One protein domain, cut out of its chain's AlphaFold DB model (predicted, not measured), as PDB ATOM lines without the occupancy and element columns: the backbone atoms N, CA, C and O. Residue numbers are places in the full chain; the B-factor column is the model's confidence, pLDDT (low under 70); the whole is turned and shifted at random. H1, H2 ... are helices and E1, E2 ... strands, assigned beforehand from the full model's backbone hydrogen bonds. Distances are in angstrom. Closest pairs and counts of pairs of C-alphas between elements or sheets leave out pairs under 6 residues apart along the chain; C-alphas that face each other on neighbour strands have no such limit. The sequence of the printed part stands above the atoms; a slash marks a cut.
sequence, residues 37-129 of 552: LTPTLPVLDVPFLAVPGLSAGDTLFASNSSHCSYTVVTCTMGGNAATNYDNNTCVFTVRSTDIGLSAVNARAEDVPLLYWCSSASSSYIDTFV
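Overview. This is residues 37 to 129 of the 552 residues of an uncharacterized protein of Strigomonas culicis (UniProt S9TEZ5). With little regular structure, this is a small sandwich: the antiparallel sheet E3 - E2 - E6 - E7 is face to face with the antiparallel sheet E1 - E5 - E4, and H1 lies at one end with the loop of residues 100 to 113. Of 93 printed residues, 32 are in named elements, mostly strand, in the order E1 E2 E3 E4 E5 H1 E6 E7. It is compact, with a radius of gyration of the C-alphas of 12.8 A, spanning 39 by 26 by 20 A.

Along the chain. E1, residues 48 to 51, begins at C-alpha 48 (275.154, 243.717, 114.692). E2 is 59 to 63, 12.6 A long; E3 73 to 76; E4 84 to 86; E5 89 to 92; H1 96 to 99; E6 114 to 118, 13.3 A. E7, 126 to 128, ends at (284.938, 239.660, 107.893).

Arrangement. Within hydrogen-bond range are N 48 and O 92 for E1 and E5, 2.9 A, and N 61 and O 117 for E2 and E6, 2.8 A. The sheets' best planes are 14 degrees apart. H1, on neither sheet, is too short for an O i to N i+4 pair.

Size, cuts and confidence. The printed part has no cut. The link H1 to E6 is long. Residues 81, 82 and 122 have pLDDT under 70.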
ATOM      1  N   LEU A  37     277.661 244.893 106.523       87.88
ATOM      2  CA  LEU A  37     277.612 244.905 107.986       87.88
ATOM      3  C   LEU A  37     277.202 246.279 108.515       87.88
ATOM      4  O   LEU A  37     277.669 247.311 108.030       87.88
ATOM      5  N   THR A  38     276.348 246.296 109.537       88.12
ATOM      6  CA  THR A  38     276.003 247.510 110.285       88.12
ATOM      7  C   THR A  38     276.155 247.257 111.788       88.12
ATOM      8  O   THR A  38     275.455 246.391 112.315       88.12
ATOM      9  N   PRO A  39     277.017 248.003 112.505       86.25
ATOM     10  CA  PRO A  39     277.997 248.960 111.975       86.25
ATOM     11  C   PRO A  39     279.055 248.269 111.095       86.25
ATOM     12  O   PRO A  39     279.232 247.057 111.166       86.25
ATOM     13  N   THR A  40     279.781 249.048 110.288       85.75
ATOM     14  CA  THR A  40     280.849 248.532 109.406       85.75
ATOM     15  C   THR A  40     281.984 247.850 110.173       85.75
ATOM     16  O   THR A  40     282.650 246.976 109.630       85.75
ATOM     17  N   LEU A  41     282.186 248.235 111.436       87.50
ATOM     18  CA  LEU A  41     283.079 247.583 112.388       87.50
ATOM     19  C   LEU A  41     282.229 246.934 113.492       87.50
ATOM     20  O   LEU A  41     282.014 247.562 114.533       87.50
ATOM     21  N   PRO A  42     281.685 245.722 113.274       90.69
ATOM     22  CA  PRO A  42     280.942 245.020 114.315       90.69
ATOM     23  C   PRO A  42     281.862 244.696 115.495       90.69
ATOM     24  O   PRO A  42     283.063 244.494 115.315       90.69
ATOM     25  N   VAL A  43     281.297 244.634 116.700       91.56
ATOM     26  CA  VAL A  43     282.044 244.427 117.947       91.56
ATOM     27  C   VAL A  43     281.688 243.075 118.568       91.56
ATOM     28  O   VAL A  43     280.520 242.688 118.572       91.56
ATOM     29  N   LEU A  44     282.686 242.366 119.104       91.50
ATOM     30  CA  LEU A  44     282.493 241.120 119.856       91.50
ATOM     31  C   LEU A  44     281.506 241.299 121.010       91.50
ATOM     32  O   LEU A  44     281.492 242.334 121.669       91.50
ATOM     33  N   ASP A  45     280.695 240.271 121.261       91.19
ATOM     34  CA  ASP A  45     279.673 240.257 122.317       91.19
ATOM     35  C   ASP A  45     278.555 241.320 122.145       91.19
ATOM     36  O   ASP A  45     277.671 241.445 122.997       91.19
ATOM     37  N   VAL A  46     278.528 242.052 121.020       91.06
ATOM     38  CA  VAL A  46     277.517 243.073 120.701       91.06
ATOM     39  C   VAL A  46     276.715 242.668 119.457       91.06
ATOM     40  O   VAL A  46     277.303 242.294 118.442       91.06
ATOM     41  N   PRO A  47     275.372 242.766 119.486       91.31
ATOM     42  CA  PRO A  47     274.558 242.528 118.302       91.31
ATOM     43  C   PRO A  47     274.855 243.501 117.153       91.31
ATOM     44  O   PRO A  47     274.897 244.717 117.357       91.31
ATOM     45  N   PHE A  48     274.976 242.968 115.939       91.06
ATOM     46  CA  PHE A  48     275.154 243.717 114.692       91.06
ATOM     47  C   PHE A  48     274.275 243.140 113.573       91.06
ATOM     48  O   PHE A  48     273.791 242.011 113.674       91.06
ATOM     49  N   LEU A  49     274.043 243.923 112.518       90.25
ATOM     50  CA  LEU A  49     273.256 243.507 111.357       90.25
ATOM     51  C   LEU A  49     274.162 243.045 110.219       90.25
ATOM     52  O   LEU A  49     275.209 243.649 109.983       90.25
ATOM     53  N   ALA A  50     273.713 242.029 109.489       89.31
ATOM     54  CA  ALA A  50     274.335 241.562 108.258       89.31
ATOM     55  C   ALA A  50     273.284 241.403 107.148       89.31
ATOM     56  O   ALA A  50     272.233 240.794 107.367       89.31
ATOM     57  N   VAL A  51     273.589 241.922 105.957       88.00
ATOM     58  CA  VAL A  51     272.747 241.832 104.755       88.00
ATOM     59  C   VAL A  51     273.498 241.016 103.698       88.00
ATOM     60  O   VAL A  51     274.394 241.548 103.041       88.00
ATOM     61  N   PRO A  52     273.183 239.719 103.542       75.88
ATOM     62  CA  PRO A  52     274.001 238.804 102.747       75.88
ATOM     63  C   PRO A  52     273.605 238.687 101.269       75.88
ATOM     64  O   PRO A  52     274.270 237.981 100.521       75.88
ATOM     65  N   GLY A  53     272.505 239.320 100.840       74.75
ATOM     66  CA  GLY A  53     272.001 239.191  99.465       74.75
ATOM     67  C   GLY A  53     271.492 237.786  99.099       74.75
ATOM     68  O   GLY A  53     271.476 237.437  97.922       74.75
ATOM     69  N   LEU A  54     271.098 236.975 100.090       76.06
ATOM     70  CA  LEU A  54     270.600 235.602  99.911       76.06
ATOM     71  C   LEU A  54     269.079 235.540  99.700       76.06
ATOM     72  O   LEU A  54     268.358 236.488 100.017       76.06
ATOM     73  N   SER A  55     268.587 234.405  99.187       77.81
ATOM     74  CA  SER A  55     267.148 234.172  99.005       77.81
ATOM     75  C   SER A  55     266.473 233.770 100.320       77.81
ATOM     76  O   SER A  55     267.107 233.252 101.240       77.81
ATOM     77  N   ALA A  56     265.158 233.988 100.422       77.62
ATOM     78  CA  ALA A  56     264.384 233.546 101.582       77.62
ATOM     79  C   ALA A  56     264.499 232.021 101.775       77.62
ATOM     80  O   ALA A  56     264.359 231.263 100.815       77.62
ATOM     81  N   GLY A  57     264.732 231.577 103.013       76.56
ATOM     82  CA  GLY A  57     264.972 230.171 103.352       76.56
ATOM     83  C   GLY A  57     266.443 229.731 103.320       76.56
ATOM     84  O   GLY A  57     266.765 228.716 103.938       76.56
ATOM     85  N   ASP A  58     267.344 230.496 102.694       83.19
ATOM     86  CA  ASP A  58     268.784 230.237 102.793       83.19
ATOM     87  C   ASP A  58     269.294 230.564 104.202       83.19
ATOM     88  O   ASP A  58     268.798 231.468 104.881       83.19
ATOM     89  N   THR A  59     270.307 229.828 104.657       86.50
ATOM     90  CA  THR A  59     270.936 230.051 105.961       86.50
ATOM     91  C   THR A  59     272.314 230.661 105.782       86.50
ATOM     92  O   THR A  59     273.175 230.032 105.177       86.50
ATOM     93  N   LEU A  60     272.531 231.849 106.349       88.31
ATOM     94  CA  LEU A  60     273.844 232.465 106.506       88.31
ATOM     95  C   LEU A  60     274.426 232.089 107.870       88.31
ATOM     96  O   LEU A  60     273.733 232.128 108.888       88.31
ATOM     97  N   PHE A  61     275.712 231.778 107.927       89.69
ATOM     98  CA  PHE A  61     276.410 231.569 109.186       89.69
ATOM     99  C   PHE A  61     277.853 232.059 109.133       89.69
ATOM    100  O   PHE A  61     278.484 232.046 108.079       89.69
ATOM    101  N   ALA A  62     278.378 232.495 110.275       90.06
ATOM    102  CA  ALA A  62     279.797 232.794 110.417       90.06
ATOM    103  C   ALA A  62     280.557 231.521 110.799       90.06
ATOM    104  O   ALA A  62     280.095 230.738 111.635       90.06
ATOM    105  N   SER A  63     281.735 231.337 110.218       88.06
ATOM    106  CA  SER A  63     282.650 230.236 110.486       88.06
ATOM    107  C   SER A  63     284.032 230.763 110.849       88.06
ATOM    108  O   SER A  63     284.457 231.804 110.358       88.06
ATOM    109  N   ASN A  64     284.761 230.023 111.680       84.31
ATOM    110  CA  ASN A  64     286.196 230.233 111.897       84.31
ATOM    111  C   ASN A  64     287.061 229.443 110.888       84.31
ATOM    112  O   ASN A  64     288.279 229.394 111.022       84.31
ATOM    113  N   SER A  65     286.433 228.810 109.892       83.19
ATOM    114  CA  SER A  65     287.073 227.990 108.865       83.19
ATOM    115  C   SER A  65     286.634 228.453 107.480       83.19
ATOM    116  O   SER A  65     285.441 228.585 107.206       83.19
ATOM    117  N   SER A  66     287.592 228.618 106.569       81.81
ATOM    118  CA  SER A  66     287.321 228.932 105.159       81.81
ATOM    119  C   SER A  66     286.562 227.812 104.434       81.81
ATOM    120  O   SER A  66     285.947 228.041 103.396       81.81
ATOM    121  N   HIS A  67     286.553 226.599 104.990       83.38
ATOM    122  CA  HIS A  67     285.792 225.461 104.472       83.38
ATOM    123  C   HIS A  67     284.377 225.361 105.056       83.38
ATOM    124  O   HIS A  67     283.718 224.341 104.864       83.38
ATOM    125  N   CYS A  68     283.917 226.372 105.802       83.19
ATOM    126  CA  CYS A  68     282.568 226.422 106.374       83.19
ATOM    127  C   CYS A  68     282.214 225.222 107.271       83.19
ATOM    128  O   CYS A  68     281.046 224.897 107.472       83.19
ATOM    129  N   SER A  69     283.228 224.556 107.829       81.81
ATOM    130  CA  SER A  69     283.095 223.292 108.561       81.81
ATOM    131  C   SER A  69     282.677 223.460 110.023       81.81
ATOM    132  O   SER A  69     282.338 222.481 110.682       81.81
ATOM    133  N   TYR A  70     282.726 224.683 110.548       81.88
ATOM    134  CA  TYR A  70     282.419 224.988 111.942       81.88
ATOM    135  C   TYR A  70     281.531 226.223 112.022       81.88
ATOM    136  O   TYR A  70     281.890 227.276 111.502       81.88
ATOM    137  N   THR A  71     280.369 226.107 112.653       85.31
ATOM    138  CA  THR A  71     279.417 227.217 112.771       85.31
ATOM    139  C   THR A  71     279.636 227.953 114.085       85.31
ATOM    140  O   THR A  71     279.539 227.349 115.148       85.31
ATOM    141  N   VAL A  72     279.899 229.257 114.006       82.88
ATOM    142  CA  VAL A  72     279.996 230.162 115.161       82.88
ATOM    143  C   VAL A  72     278.610 230.718 115.490       82.88
ATOM    144  O   VAL A  72     278.117 230.562 116.599       82.88
ATOM    145  N   VAL A  73     277.939 231.314 114.500       83.38
ATOM    146  CA  VAL A  73     276.584 231.878 114.626       83.38
ATOM    147  C   VAL A  73     275.816 231.705 113.323       83.38
ATOM    148  O   VAL A  73     276.427 231.727 112.261       83.38
ATOM    149  N   THR A  74     274.489 231.562 113.383       89.50
ATOM    150  CA  THR A  74     273.647 231.280 112.209       89.50
ATOM    151  C   THR A  74     272.355 232.099 112.190       89.50
ATOM    152  O   THR A  74     271.795 232.429 113.236       89.50
ATOM    153  N   CYS A  75     271.884 232.410 110.986       86.81
ATOM    154  CA  CYS A  75     270.615 233.058 110.705       86.81
ATOM    155  C   CYS A  75     270.013 232.468 109.425       86.81
ATOM    156  O   CYS A  75     270.687 232.371 108.401       86.81
ATOM    157  N   THR A  76     268.731 232.113 109.469       84.25
ATOM    158  CA  THR A  76     267.967 231.705 108.283       84.25
ATOM    159  C   THR A  76     267.098 232.867 107.826       84.25
ATOM    160  O   THR A  76     266.330 233.397 108.633       84.25
ATOM    161  N   MET A  77     267.207 233.234 106.548       81.12
ATOM    162  CA  MET A  77     266.510 234.369 105.939       81.12
ATOM    163  C   MET A  77     264.989 234.195 106.020       81.12
ATOM    164  O   MET A  77     264.458 233.169 105.584       81.12
ATOM    165  N   GLY A  78     264.285 235.191 106.565       70.12
ATOM    166  CA  GLY A  78     262.834 235.117 106.797       70.12
ATOM    167  C   GLY A  78     262.438 234.184 107.950       70.12
ATOM    168  O   GLY A  78     261.282 233.771 108.048       70.12
ATOM    169  N   GLY A  79     263.406 233.818 108.796       70.88
ATOM    170  CA  GLY A  79     263.215 233.009 109.993       70.88
ATOM    171  C   GLY A  79     262.624 233.798 111.166       70.88
ATOM    172  O   GLY A  79     261.909 234.784 111.008       70.88
ATOM    173  N   ASN A  80     262.893 233.343 112.391       73.75
ATOM    174  CA  ASN A  80     262.331 233.971 113.586       73.75
ATOM    175  C   ASN A  80     262.877 235.399 113.822       73.75
ATOM    176  O   ASN A  80     263.993 235.738 113.424       73.75
ATOM    177  N   ALA A  81     262.109 236.213 114.553       66.88
ATOM    178  CA  ALA A  81     262.464 237.596 114.895       66.88
ATOM    179  C   ALA A  81     263.639 237.729 115.890       66.88
ATOM    180  O   ALA A  81     264.022 238.841 116.242       66.88
ATOM    181  N   ALA A  82     264.188 236.618 116.399       67.12
ATOM    182  CA  ALA A  82     265.350 236.646 117.286       67.12
ATOM    183  C   ALA A  82     266.670 236.685 116.499       67.12
ATOM    184  O   ALA A  82     267.645 237.249 116.987       67.12
ATOM    185  N   THR A  83     266.695 236.104 115.294       72.81
ATOM    186  CA  THR A  83     267.864 236.087 114.399       72.81
ATOM    187  C   THR A  83     267.682 236.947 113.152       72.81
ATOM    188  O   THR A  83     268.663 237.233 112.475       72.81
ATOM    189  N   ASN A  84     266.461 237.405 112.863       78.69
ATOM    190  CA  ASN A  84     266.151 238.295 111.744       78.69
ATOM    191  C   ASN A  84     265.655 239.650 112.264       78.69
ATOM    192  O   ASN A  84     264.747 239.707 113.092       78.69
ATOM    193  N   TYR A  85     266.242 240.736 111.758       80.56
ATOM    194  CA  TYR A  85     265.764 242.104 111.979       80.56
ATOM    195  C   TYR A  85     264.584 242.418 111.052       80.56
ATOM    196  O   TYR A  85     263.581 242.990 111.473       80.56
ATOM    197  N   ASP A  86     264.694 241.981 109.799       82.38
ATOM    198  CA  ASP A  86     263.639 241.970 108.790       82.38
ATOM    199  C   ASP A  86     263.840 240.760 107.857       82.38
ATOM    200  O   ASP A  86     264.739 239.947 108.072       82.38
ATOM    201  N   ASN A  87     263.010 240.617 106.820       78.38
ATOM    202  CA  ASN A  87     263.061 239.462 105.911       78.38
ATOM    203  C   ASN A  87     264.397 239.301 105.161       78.38
ATOM    204  O   ASN A  87     264.666 238.215 104.651       78.38
ATOM    205  N   ASN A  88     265.207 240.361 105.086       82.25
ATOM    206  CA  ASN A  88     266.438 240.432 104.306       82.25
ATOM    207  C   ASN A  88     267.687 240.720 105.165       82.25
ATOM    208  O   ASN A  88     268.795 240.774 104.628       82.25
ATOM    209  N   THR A  89     267.522 240.901 106.476       86.94
ATOM    210  CA  THR A  89     268.579 241.363 107.380       86.94
ATOM    211  C   THR A  89     268.665 240.469 108.606       86.94
ATOM    212  O   THR A  89     267.724 240.367 109.396       86.94
ATOM    213  N   CYS A  90     269.837 239.880 108.814       87.94
ATOM    214  CA  CYS A  90     270.122 239.035 109.964       87.94
ATOM    215  C   CYS A  90     270.717 239.838 111.121       87.94
ATOM    216  O   CYS A  90     271.514 240.751 110.907       87.94
ATOM    217  N   VAL A  91     270.374 239.456 112.351       89.31
ATOM    218  CA  VAL A  91     271.015 239.927 113.584       89.31
ATOM    219  C   VAL A  91     271.995 238.859 114.049       89.31
ATOM    220  O   VAL A  91     271.599 237.735 114.355       89.31
ATOM    221  N   PHE A  92     273.271 239.217 114.147       90.06
ATOM    222  CA  PHE A  92     274.322 238.340 114.649       90.06
ATOM    223  C   PHE A  92     274.908 238.869 115.951       90.06
ATOM    224  O   PHE A  92     274.968 240.070 116.193       90.06
ATOM    225  N   THR A  93     275.357 237.961 116.812       91.38
ATOM    226  CA  THR A  93     276.166 238.279 117.995       91.38
ATOM    227  C   THR A  93     277.218 237.199 118.127       91.38
ATOM    228  O   THR A  93     276.930 236.126 118.644       91.38
ATOM    229  N   VAL A  94     278.419 237.469 117.626       90.94
ATOM    230  CA  VAL A  94     279.559 236.570 117.818       90.94
ATOM    231  C   VAL A  94     280.092 236.816 119.220       90.94
ATOM    232  O   VAL A  94     280.561 237.923 119.510       90.94
ATOM    233  N   ARG A  95     279.993 235.817 120.098       90.56
ATOM    234  CA  ARG A  95     280.515 235.950 121.456       90.56
ATOM    235  C   ARG A  95     281.989 235.607 121.489       90.56
ATOM    236  O   ARG A  95     282.442 234.724 120.765       90.56
ATOM    237  N   SER A  96     282.728 236.256 122.379       89.44
ATOM    238  CA  SER A  96     284.134 235.923 122.641       89.44
ATOM    239  C   SER A  96     284.312 234.433 122.958       89.44
ATOM    240  O   SER A  96     285.215 233.790 122.427       89.44
ATOM    241  N   THR A  97     283.385 233.839 123.711       88.12
ATOM    242  CA  THR A  97     283.396 232.404 124.034       88.12
ATOM    243  C   THR A  97     283.197 231.493 122.825       88.12
ATOM    244  O   THR A  97     283.756 230.399 122.805       88.12
ATOM    245  N   ASP A  98     282.441 231.925 121.809       87.06
ATOM    246  CA  ASP A  98     282.126 231.099 120.628       87.06
ATOM    247  C   ASP A  98     283.367 230.869 119.749       87.06
ATOM    248  O   ASP A  98     283.443 229.903 118.989       87.06
ATOM    249  N   ILE A  99     284.355 231.754 119.889       87.31
ATOM    250  CA  ILE A  99     285.656 231.713 119.215       87.31
ATOM    251  C   ILE A  99     286.803 231.367 120.181       87.31
ATOM    252  O   ILE A  99     287.967 231.535 119.834       87.31
ATOM    253  N   GLY A 100     286.487 230.866 121.383       85.25
ATOM    254  CA  GLY A 100     287.477 230.381 122.352       85.25
ATOM    255  C   GLY A 100     288.263 231.474 123.084       85.25
ATOM    256  O   GLY A 100     289.309 231.187 123.661       85.25
ATOM    257  N   LEU A 101     287.777 232.715 123.076       87.56
ATOM    258  CA  LEU A 101     288.418 233.857 123.723       87.56
ATOM    259  C   LEU A 101     287.740 234.211 125.051       87.56
ATOM    260  O   LEU A 101     286.535 234.054 125.234       87.56
ATOM    261  N   SER A 102     288.521 234.767 125.977       85.69
ATOM    262  CA  SER A 102     287.998 235.435 127.174       85.69
ATOM    263  C   SER A 102     287.905 236.934 126.907       85.69
ATOM    264  O   SER A 102     288.920 237.560 126.613       85.69
ATOM    265  N   ALA A 103     286.717 237.530 127.041       80.62
ATOM    266  CA  ALA A 103     286.505 238.962 126.796       80.62
ATOM    267  C   ALA A 103     287.441 239.868 127.622       80.62
ATOM    268  O   ALA A 103     287.981 240.855 127.118       80.62
ATOM    269  N   VAL A 104     287.679 239.491 128.881       85.25
ATOM    270  CA  VAL A 104     288.580 240.203 129.798       85.25
ATOM    271  C   VAL A 104     290.029 240.087 129.324       85.25
ATOM    272  O   VAL A 104     290.766 241.072 129.360       85.25
ATOM    273  N   ASN A 105     290.424 238.904 128.843       80.06
ATOM    274  CA  ASN A 105     291.836 238.570 128.689       80.06
ATOM    275  C   ASN A 105     292.384 238.719 127.270       80.06
ATOM    276  O   ASN A 105     293.574 238.991 127.108       80.06
ATOM    277  N   ALA A 106     291.537 238.523 126.263       80.31
ATOM    278  CA  ALA A 106     291.934 238.537 124.866       80.31
ATOM    279  C   ALA A 106     292.388 239.932 124.430       80.31
ATOM    280  O   ALA A 106     291.839 240.958 124.849       80.31
ATOM    281  N   ARG A 107     293.381 239.975 123.556       79.62
ATOM    282  CA  ARG A 107     293.822 241.177 122.857       79.62
ATOM    283  C   ARG A 107     293.052 241.340 121.552       79.62
ATOM    284  O   ARG A 107     292.280 240.468 121.158       79.62
ATOM    285  N   ALA A 108     293.218 242.487 120.901       80.94
ATOM    286  CA  ALA A 108     292.586 242.715 119.605       80.94
ATOM    287  C   ALA A 108     293.157 241.762 118.542       80.94
ATOM    288  O   ALA A 108     292.402 241.253 117.721       80.94
ATOM    289  N   GLU A 109     294.463 241.481 118.602       79.19
ATOM    290  CA  GLU A 109     295.155 240.558 117.697       79.19
ATOM    291  C   GLU A 109     294.782 239.077 117.885       79.19
ATOM    292  O   GLU A 109     294.977 238.289 116.964       79.19
ATOM    293  N   ASP A 110     294.202 238.699 119.030       82.31
ATOM    294  CA  ASP A 110     293.768 237.317 119.291       82.31
ATOM    295  C   ASP A 110     292.457 236.969 118.561       82.31
ATOM    296  O   ASP A 110     292.054 235.805 118.522       82.31
ATOM    297  N   VAL A 111     291.757 237.965 118.003       85.81
ATOM    298  CA  VAL A 111     290.486 237.759 117.304       85.81
ATOM    299  C   VAL A 111     290.749 237.203 115.900       85.81
ATOM    300  O   VAL A 111     291.318 237.907 115.064       85.81
ATOM    301  N   PRO A 112     290.333 235.957 115.600       85.88
ATOM    302  CA  PRO A 112     290.593 235.346 114.308       85.88
ATOM    303  C   PRO A 112     289.747 235.985 113.202       85.88
ATOM    304  O   PRO A 112     288.644 236.484 113.435       85.88
ATOM    305  N   LEU A 113     290.245 235.894 111.968       86.94
ATOM    306  CA  LEU A 113     289.449 236.184 110.778       86.94
ATOM    307  C   LEU A 113     288.269 235.202 110.692       86.94
ATOM    308  O   LEU A 113     288.454 233.993 110.853       86.94
ATOM    309  N   LEU A 114     287.074 235.722 110.414       89.50
ATOM    310  CA  LEU A 114     285.861 234.927 110.251       89.50
ATOM    311  C   LEU A 114     285.405 234.912 108.792       89.50
ATOM    312  O   LEU A 114     285.710 235.808 108.002       89.50
ATOM    313  N   TYR A 115     284.646 233.879 108.450       89.12
ATOM    314  CA  TYR A 115     284.179 233.590 107.102       89.12
ATOM    315  C   TYR A 115     282.654 233.528 107.098       89.12
ATOM    316  O   TYR A 115     282.058 232.798 107.889       89.12
ATOM    317  N   TRP A 116     282.013 234.278 106.211       90.12
ATOM    318  CA  TRP A 116     280.592 234.137 105.930       90.12
ATOM    319  C   TRP A 116     280.363 232.927 105.041       90.12
ATOM    320  O   TRP A 116     280.965 232.801 103.982       90.12
ATOM    321  N   CYS A 117     279.463 232.053 105.453       88.44
ATOM    322  CA  CYS A 117     279.122 230.818 104.772       88.44
ATOM    323  C   CYS A 117     277.610 230.735 104.583       88.44
ATOM    324  O   CYS A 117     276.850 231.307 105.364       88.44
ATOM    325  N   SER A 118     277.168 230.016 103.553       86.25
ATOM    326  CA  SER A 118     275.745 229.785 103.301       86.25
ATOM    327  C   SER A 118     275.453 228.307 103.130       86.25
ATOM    328  O   SER A 118     276.264 227.578 102.575       86.25
ATOM    329  N   SER A 119     274.262 227.867 103.535       82.69
ATOM    330  CA  SER A 119     273.760 226.520 103.239       82.69
ATOM    331  C   SER A 119     273.665 226.220 101.737       82.69
ATOM    332  O   SER A 119     273.601 225.054 101.355       82.69
ATOM    333  N   ALA A 120     273.647 227.250 100.886       75.00
ATOM    334  CA  ALA A 120     273.588 227.119  99.432       75.00
ATOM    335  C   ALA A 120     274.969 226.917  98.767       75.00
ATOM    336  O   ALA A 120     275.031 226.676  97.563       75.00
ATOM    337  N   SER A 121     276.074 227.016  99.518       73.31
ATOM    338  CA  SER A 121     277.444 226.922  98.998       73.31
ATOM    339  C   SER A 121     278.332 226.068  99.905       73.31
ATOM    340  O   SER A 121     278.246 226.135 101.125       73.31
ATOM    341  N   SER A 122     279.238 225.284  99.317       68.56
ATOM    342  CA  SER A 122     280.256 224.532 100.066       68.56
ATOM    343  C   SER A 122     281.516 225.350 100.382       68.56
ATOM    344  O   SER A 122     282.423 224.842 101.038       68.56
ATOM    345  N   SER A 123     281.608 226.586  99.887       74.00
ATOM    346  CA  SER A 123     282.703 227.527 100.149       74.00
ATOM    347  C   SER A 123     282.184 228.816 100.778       74.00
ATOM    348  O   SER A 123     281.013 229.171 100.600       74.00
ATOM    349  N   TYR A 124     283.069 229.529 101.479       82.25
ATOM    350  CA  TYR A 124     282.740 230.835 102.040       82.25
ATOM    351  C   TYR A 124     282.353 231.836 100.938       82.25
ATOM    352  O   TYR A 124     282.827 231.749  99.805       82.25
ATOM    353  N   ILE A 125     281.449 232.746 101.287       85.19
ATOM    354  CA  ILE A 125     280.943 233.837 100.449       85.19
ATOM    355  C   ILE A 125     281.852 235.055 100.583       85.19
ATOM    356  O   ILE A 125     282.186 235.685  99.589       85.19
ATOM    357  N   ASP A 126     282.238 235.388 101.815       83.69
ATOM    358  CA  ASP A 126     283.032 236.576 102.122       83.69
ATOM    359  C   ASP A 126     283.803 236.383 103.439       83.69
ATOM    360  O   ASP A 126     283.512 235.473 104.218       83.69
ATOM    361  N   THR A 127     284.788 237.232 103.701       85.62
ATOM    362  CA  THR A 127     285.520 237.291 104.973       85.62
ATOM    363  C   THR A 127     285.124 238.534 105.749       85.62
ATOM    364  O   THR A 127     284.854 239.577 105.163       85.62
ATOM    365  N   PHE A 128     285.130 238.468 107.078       84.31
ATOM    366  CA  PHE A 128     284.938 239.660 107.893       84.31
ATOM    367  C   PHE A 128     285.762 239.621 109.175       84.31
ATOM    368  O   PHE A 128     286.049 238.563 109.740       84.31
ATOM    369  N   VAL A 129     286.134 240.812 109.639       85.50
ATOM    370  CA  VAL A 129     286.839 241.016 110.904       85.50
ATOM    371  C   VAL A 129     285.846 241.572 111.906       85.50
ATOM    372  O   VAL A 129     285.245 242.624 111.683       85.50
TER     373      VAL A 129